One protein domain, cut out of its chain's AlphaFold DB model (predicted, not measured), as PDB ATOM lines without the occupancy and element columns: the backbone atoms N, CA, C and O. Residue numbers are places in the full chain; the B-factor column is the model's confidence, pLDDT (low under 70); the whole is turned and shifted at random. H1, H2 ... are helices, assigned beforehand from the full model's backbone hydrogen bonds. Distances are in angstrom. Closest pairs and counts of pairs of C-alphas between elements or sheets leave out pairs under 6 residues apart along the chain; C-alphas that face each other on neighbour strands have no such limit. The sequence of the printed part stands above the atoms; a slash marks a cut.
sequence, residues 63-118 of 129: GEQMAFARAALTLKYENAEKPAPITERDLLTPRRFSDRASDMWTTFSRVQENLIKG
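AT A GLANCE: This is residues 63 to 118 of the 129 residues of an uncharacterized protein of Nitrosospira multiformis (UniProt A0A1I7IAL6). Two helices of similar length, H1 and H3, lie side by side and run the same way, slightly splayed, and the one-turn helix H2 packs on both of them. Between the two long helices the chain folds back past H2, with a loop at each end of this return path. The printed part has 56 residues with three named helices, in the order H1, H2, H3, and no named strand; the class is all helix. The whole is compact, with a radius of gyration of the C-alphas of 11.0 A, yet elongated, spanning 36 by 22 by 14 A.

IN THESE COORDINATES: Begin with H1, residues 63 to 77: find C-alpha 63 at (147.110, 133.134, 100.908) and go 20.8 A to C-alpha 77 at (163.696, 132.123, 113.369). H3, residues 104 to 117, covers 19.8 A and ends with C-alpha 117 at (157.639, 117.844, 116.365). H2 is residues 88 to 91.

HOW THE PARTS SIT: Look first at Ala 69 in H1. H1 touches H3 there, the closest C-alphas being those of Ala 69 and Val 111, 6.4 A apart. Their lines stand at a shallow tilt of 32 degrees, only just short of steep, and they run the same way. H1 also touches H2, closest at the C-alphas of Ala 69 and Glu 88, 5.1 A apart. H3 touches H2 with residues 110 to 115 alone, closest at the C-alphas of Val 111 and Leu 91, 5.6 A apart. In H1 and H3 every O i to N i+4 pair is within hydrogen-bond range; H2 is too short for such a pair, and its one O i to N i+3 pair is within range.

THE WHOLE: The two C-alphas farthest apart, those of Glu 81 and Ser 98, are 36.1 A apart. The link from H1 to H2 is short, and that from H2 to H3, residues 92 to 103, is long. The printed part has no cut. Its mean pLDDT is 90.2; look for low confidence, under 70, at residues 80 to 81.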
ATOM      1  N   GLY A  63     146.268 131.978 100.601       97.38
ATOM      2  CA  GLY A  63     147.110 133.134 100.908       97.38
ATOM      3  C   GLY A  63     147.145 133.453 102.402       97.38
ATOM      4  O   GLY A  63     148.218 133.703 102.946       97.38
ATOM      5  N   GLU A  64     146.003 133.379 103.083       97.75
ATOM      6  CA  GLU A  64     145.887 133.579 104.533       97.75
ATOM      7  C   GLU A  64     146.600 132.477 105.319       97.75
ATOM      8  O   GLU A  64     147.341 132.767 106.259       97.75
ATOM      9  N   GLN A  65     146.465 131.215 104.894       98.00
ATOM     10  CA  GLN A  65     147.206 130.103 105.498       98.00
ATOM     11  C   GLN A  65     148.720 130.300 105.351       98.00
ATOM     12  O   GLN A  65     149.475 130.115 106.310       98.00
ATOM     13  N   MET A  66     149.178 130.710 104.164       97.38
ATOM     14  CA  MET A  66     150.586 131.023 103.918       97.38
ATOM     15  C   MET A  66     151.065 132.216 104.747       97.38
ATOM     16  O   MET A  66     152.162 132.164 105.300       97.38
ATOM     17  N   ALA A  67     150.259 133.272 104.866       96.75
ATOM     18  CA  ALA A  67     150.581 134.440 105.679       96.75
ATOM     19  C   ALA A  67     150.729 134.065 107.160       96.75
ATOM     20  O   ALA A  67     151.701 134.470 107.801       96.75
ATOM     21  N   PHE A  68     149.830 133.224 107.677       96.69
ATOM     22  CA  PHE A  68     149.913 132.704 109.038       96.69
ATOM     23  C   PHE A  68     151.196 131.887 109.258       96.69
ATOM     24  O   PHE A  68     151.950 132.130 110.202       96.69
ATOM     25  N   ALA A  69     151.495 130.952 108.352       96.06
ATOM     26  CA  ALA A  69     152.712 130.146 108.417       96.06
ATOM     27  C   ALA A  69     153.985 131.004 108.328       96.06
ATOM     28  O   ALA A  69     154.942 130.762 109.063       96.06
ATOM     29  N   ARG A  70     153.990 132.043 107.484       94.56
ATOM     30  CA  ARG A  70     155.092 133.005 107.390       94.56
ATOM     31  C   ARG A  70     155.304 133.746 108.701       94.56
ATOM     32  O   ARG A  70     156.431 133.797 109.176       94.56
ATOM     33  N   ALA A  71     154.239 134.282 109.296       94.19
ATOM     34  CA  ALA A  71     154.317 134.958 110.587       94.19
ATOM     35  C   ALA A  71     154.904 134.036 111.670       94.19
ATOM     36  O   ALA A  71     155.795 134.446 112.413       94.19
ATOM     37  N   ALA A  72     154.487 132.765 111.700       93.81
ATOM     38  CA  ALA A  72     155.030 131.775 112.626       93.81
ATOM     39  C   ALA A  72     156.527 131.484 112.393       93.81
ATOM     40  O   ALA A  72     157.289 131.352 113.352       93.81
ATOM     41  N   LEU A  73     156.973 131.409 111.133       92.31
ATOM     42  CA  LEU A  73     158.395 131.247 110.803       92.31
ATOM     43  C   LEU A  73     159.222 132.465 111.215       92.31
ATOM     44  O   LEU A  73     160.296 132.290 111.787       92.31
ATOM     45  N   THR A  74     158.716 133.674 110.965       90.94
ATOM     46  CA  THR A  74     159.368 134.921 111.381       90.94
ATOM     47  C   THR A  74     159.567 134.951 112.892       90.94
ATOM     48  O   THR A  74     160.671 135.233 113.349       90.94
ATOM     49  N   LEU A  75     158.534 134.583 113.660       90.31
ATOM     50  CA  LEU A  75     158.605 134.536 115.119       90.31
ATOM     51  C   LEU A  75     159.610 133.491 115.625       90.31
ATOM     52  O   LEU A  75     160.303 133.732 116.601       90.31
ATOM     53  N   LYS A  76     159.702 132.324 114.979       89.06
ATOM     54  CA  LYS A  76     160.605 131.255 115.433       89.06
ATOM     55  C   LYS A  76     162.070 131.512 115.087       89.06
ATOM     56  O   LYS A  76     162.948 131.105 115.843       89.06
ATOM     57  N   TYR A  77     162.337 132.058 113.904       86.62
ATOM     58  CA  TYR A  77     163.696 132.123 113.369       86.62
ATOM     59  C   TYR A  77     164.359 133.498 113.510       86.62
ATOM     60  O   TYR A  77     165.574 133.533 113.339       86.62
ATOM     61  N   GLU A  78     163.607 134.562 113.849       71.69
ATOM     62  CA  GLU A  78     163.983 135.941 114.270       71.69
ATOM     63  C   GLU A  78     165.064 136.700 113.463       71.69
ATOM     64  O   GLU A  78     165.244 137.904 113.631       71.69
ATOM     65  N   ASN A  79     165.783 136.047 112.554       72.31
ATOM     66  CA  ASN A  79     166.968 136.561 111.896       72.31
ATOM     67  C   ASN A  79     166.706 136.737 110.398       72.31
ATOM     68  O   ASN A  79     166.692 135.772 109.638       72.31
ATOM     69  N   ALA A  80     166.551 137.990 109.972       63.19
ATOM     70  CA  ALA A  80     166.328 138.343 108.573       63.19
ATOM     71  C   ALA A  80     167.524 138.021 107.649       63.19
ATOM     72  O   ALA A  80     167.337 137.882 106.443       63.19
ATOM     73  N   GLU A  81     168.740 137.868 108.185       67.06
ATOM     74  CA  GLU A  81     169.936 137.535 107.396       67.06
ATOM     75  C   GLU A  81     170.033 136.042 107.058       67.06
ATOM     76  O   GLU A  81     170.786 135.646 106.163       67.06
ATOM     77  N   LYS A  82     169.298 135.185 107.778       71.81
ATOM     78  CA  LYS A  82     169.289 133.739 107.556       71.81
ATOM     79  C   LYS A  82     167.868 133.293 107.229       71.81
ATOM     80  O   LYS A  82     167.035 133.259 108.130       71.81
ATOM     81  N   PRO A  83     167.581 132.900 105.974       76.75
ATOM     82  CA  PRO A  83     166.258 132.407 105.632       76.75
ATOM     83  C   PRO A  83     165.903 131.205 106.510       76.75
ATOM     84  O   PRO A  83     166.770 130.383 106.834       76.75
ATOM     85  N   ALA A  84     164.625 131.109 106.888       85.81
ATOM     86  CA  ALA A  84     164.127 129.972 107.645       85.81
ATOM     87  C   ALA A  84     164.497 128.668 106.911       85.81
ATOM     88  O   ALA A  84     164.348 128.580 105.688       85.81
ATOM     89  N   PRO A  85     164.964 127.633 107.628       88.12
ATOM     90  CA  PRO A  85     165.372 126.379 107.006       88.12
ATOM     91  C   PRO A  85     164.183 125.612 106.410       88.12
ATOM     92  O   PRO A  85     164.386 124.612 105.742       88.12
ATOM     93  N   ILE A  86     162.943 126.031 106.634       91.62
ATOM     94  CA  ILE A  86     161.730 125.390 106.122       91.62
ATOM     95  C   ILE A  86     160.826 126.454 105.501       91.62
ATOM     96  O   ILE A  86     160.872 127.613 105.911       91.62
ATOM     97  N   THR A  87     160.018 126.069 104.516       92.31
ATOM     98  CA  THR A  87     159.065 126.988 103.873       92.31
ATOM     99  C   THR A  87     157.701 126.934 104.544       92.31
ATOM    100  O   THR A  87     157.369 125.977 105.247       92.31
ATOM    101  N   GLU A  88     156.868 127.932 104.262       94.19
ATOM    102  CA  GLU A  88     155.468 127.978 104.685       94.19
ATOM    103  C   GLU A  88     154.701 126.732 104.223       94.19
ATOM    104  O   GLU A  88     153.899 126.179 104.970       94.19
ATOM    105  N   ARG A  89     154.980 126.240 103.009       94.06
ATOM    106  CA  ARG A  89     154.341 125.034 102.461       94.06
ATOM    107  C   ARG A  89     154.735 123.773 103.217       94.06
ATOM    108  O   ARG A  89     153.873 122.949 103.519       94.06
ATOM    109  N   ASP A  90     156.016 123.633 103.556       93.19
ATOM    110  CA  ASP A  90     156.454 122.494 104.366       93.19
ATOM    111  C   ASP A  90     155.799 122.550 105.752       93.19
ATOM    112  O   ASP A  90     155.376 121.531 106.293       93.19
ATOM    113  N   LEU A  91     155.644 123.761 106.297       94.19
ATOM    114  CA  LEU A  91     155.018 123.989 107.592       94.19
ATOM    115  C   LEU A  91     153.508 123.700 107.604       94.19
ATOM    116  O   LEU A  91     152.983 123.204 108.600       94.19
ATOM    117  N   LEU A  92     152.816 123.969 106.497       95.75
ATOM    118  CA  LEU A  92     151.384 123.713 106.316       95.75
ATOM    119  C   LEU A  92     151.065 122.275 105.893       95.75
ATOM    120  O   LEU A  92     149.888 121.924 105.768       95.75
ATOM    121  N   THR A  93     152.082 121.437 105.671       94.56
ATOM    122  CA  THR A  93     151.882 120.059 105.215       94.56
ATOM    123  C   THR A  93     151.152 119.246 106.293       94.56
ATOM    124  O   THR A  93     151.680 119.070 107.398       94.56
ATOM    125  N   PRO A  94     149.935 118.738 106.011       93.06
ATOM    126  CA  PRO A  94     149.177 117.952 106.973       93.06
ATOM    127  C   PRO A  94     149.830 116.580 107.167       93.06
ATOM    128  O   PRO A  94     150.141 115.886 106.202       93.06
ATOM    129  N   ARG A  95     149.973 116.145 108.424       89.88
ATOM    130  CA  ARG A  95     150.486 114.800 108.755       89.88
ATOM    131  C   ARG A  95     149.444 113.694 108.593       89.88
ATOM    132  O   ARG A  95     149.794 112.520 108.552       89.88
ATOM    133  N   ARG A  96     148.163 114.065 108.531       89.12
ATOM    134  CA  ARG A  96     147.010 113.160 108.421       89.12
ATOM    135  C   ARG A  96     145.858 113.825 107.679       89.12
ATOM    136  O   ARG A  96     145.790 115.047 107.580       89.12
ATOM    137  N   PHE A  97     144.925 113.014 107.188       88.56
ATOM    138  CA  PHE A  97     143.795 113.485 106.384       88.56
ATOM    139  C   PHE A  97     142.857 114.437 107.142       88.56
ATOM    140  O   PHE A  97     142.410 115.426 106.569       88.56
ATOM    141  N   SER A  98     142.622 114.193 108.435       84.50
ATOM    142  CA  SER A  98     141.756 115.028 109.284       84.50
ATOM    143  C   SER A  98     142.240 116.470 109.458       84.50
ATOM    144  O   SER A  98     141.505 117.290 109.985       84.50
ATOM    145  N   ASP A  99     143.478 116.772 109.062       89.94
ATOM    146  CA  ASP A  99     144.095 118.089 109.244       89.94
ATOM    147  C   ASP A  99     144.111 118.892 107.937       89.94
ATOM    148  O   ASP A  99     144.847 119.861 107.810       89.94
ATOM    149  N   ARG A 100     143.341 118.466 106.931       92.75
ATOM    150  CA  ARG A 100     143.255 119.142 105.629       92.75
ATOM    151  C   ARG A 100     142.255 120.291 105.595       92.75
ATOM    152  O   ARG A 100     142.216 121.001 104.594       92.75
ATOM    153  N   ALA A 101     141.446 120.447 106.638       94.50
ATOM    154  CA  ALA A 101     140.511 121.552 106.717       94.50
ATOM    155  C   ALA A 101     141.262 122.892 106.698       94.50
ATOM    156  O   ALA A 101     142.383 123.025 107.203       94.50
ATOM    157  N   SER A 102     140.647 123.868 106.043       96.06
ATOM    158  CA  SER A 102     141.215 125.192 105.811       96.06
ATOM    159  C   SER A 102     140.780 126.212 106.860       96.06
ATOM    160  O   SER A 102     140.980 127.402 106.661       96.06
ATOM    161  N   ASP A 103     140.173 125.777 107.963       96.31
ATOM    162  CA  ASP A 103     139.817 126.663 109.065       96.31
ATOM    163  C   ASP A 103     141.054 127.116 109.861       96.31
ATOM    164  O   ASP A 103     142.141 126.517 109.791       96.31
ATOM    165  N   MET A 104     140.898 128.207 110.609       95.56
ATOM    166  CA  MET A 104     141.971 128.805 111.398       95.56
ATOM    167  C   MET A 104     142.492 127.840 112.468       95.56
ATOM    168  O   MET A 104     143.706 127.740 112.656       95.56
ATOM    169  N   TRP A 105     141.619 127.063 113.117       92.69
ATOM    170  CA  TRP A 105     142.022 126.077 114.127       92.69
ATOM    171  C   TRP A 105     142.903 124.965 113.543       92.69
ATOM    172  O   TRP A 105     143.964 124.639 114.091       92.69
ATOM    173  N   THR A 106     142.507 124.400 112.407       93.25
ATOM    174  CA  THR A 106     143.262 123.346 111.722       93.25
ATOM    175  C   THR A 106     144.586 123.874 111.170       93.25
ATOM    176  O   THR A 106     145.616 123.199 111.258       93.25
ATOM    177  N   THR A 107     144.598 125.096 110.636       95.69
ATOM    178  CA  THR A 107     145.815 125.767 110.150       95.69
ATOM    179  C   THR A 107     146.801 126.029 111.284       95.69
ATOM    180  O   THR A 107     147.962 125.622 111.193       95.69
ATOM    181  N   PHE A 108     146.328 126.610 112.389       93.25
ATOM    182  CA  PHE A 108     147.107 126.803 113.610       93.25
ATOM    183  C   PHE A 108     147.695 125.482 114.119       93.25
ATOM    184  O   PHE A 108     148.902 125.377 114.348       93.25
ATOM    185  N   SER A 109     146.859 124.446 114.230       91.06
ATOM    186  CA  SER A 109     147.257 123.131 114.736       91.06
ATOM    187  C   SER A 109     148.357 122.489 113.891       91.06
ATOM    188  O   SER A 109     149.320 121.957 114.449       91.06
ATOM    189  N   ARG A 110     148.247 122.554 112.556       93.44
ATOM    190  CA  ARG A 110     149.276 122.046 111.634       93.44
ATOM    191  C   ARG A 110     150.603 122.756 111.833       93.44
ATOM    192  O   ARG A 110     151.626 122.094 111.997       93.44
ATOM    193  N   VAL A 111     150.574 124.089 111.836       94.12
ATOM    194  CA  VAL A 111     151.766 124.921 112.015       94.12
ATOM    195  C   VAL A 111     152.439 124.590 113.341       94.12
ATOM    196  O   VAL A 111     153.623 124.257 113.364       94.12
ATOM    197  N   GLN A 112     151.685 124.596 114.436       91.50
ATOM    198  CA  GLN A 112     152.220 124.329 115.761       91.50
ATOM    199  C   GLN A 112     152.796 122.907 115.882       91.50
ATOM    200  O   GLN A 112     153.935 122.747 116.324       91.50
ATOM    201  N   GLU A 113     152.065 121.877 115.437       90.69
ATOM    202  CA  GLU A 113     152.545 120.488 115.476       90.69
ATOM    203  C   GLU A 113     153.843 120.326 114.675       90.69
ATOM    204  O   GLU A 113     154.793 119.703 115.149       90.69
ATOM    205  N   ASN A 114     153.916 120.920 113.485       92.31
ATOM    206  CA  ASN A 114     155.098 120.856 112.636       92.31
ATOM    207  C   ASN A 114     156.289 121.641 113.211       92.31
ATOM    208  O   ASN A 114     157.429 121.183 113.089       92.31
ATOM    209  N   LEU A 115     156.054 122.759 113.906       90.50
ATOM    210  CA  LEU A 115     157.110 123.488 114.613       90.50
ATOM    211  C   LEU A 115     157.654 122.736 115.830       90.50
ATOM    212  O   LEU A 115     158.865 122.813 116.058       90.50
ATOM    213  N   ILE A 116     156.789 122.067 116.600       88.50
ATOM    214  CA  ILE A 116     157.152 121.365 117.842       88.50
ATOM    215  C   ILE A 116     157.780 120.005 117.534       88.50
ATOM    216  O   ILE A 116     158.862 119.702 118.029       88.50
ATOM    217  N   LYS A 117     157.134 119.185 116.695       88.31
ATOM    218  CA  LYS A 117     157.639 117.844 116.365       88.31
ATOM    219  C   LYS A 117     158.858 117.867 115.450       88.31
ATOM    220  O   LYS A 117     159.622 116.905 115.443       88.31
ATOM    221  N   GLY A 118     159.022 118.910 114.634       86.56
ATOM    222  CA  GLY A 118     160.074 118.951 113.622       86.56
ATOM    223  C   GLY A 118     159.944 117.803 112.614       86.56
ATOM    224  O   GLY A 118     158.841 117.444 112.203       86.56
TER     225      GLY A 118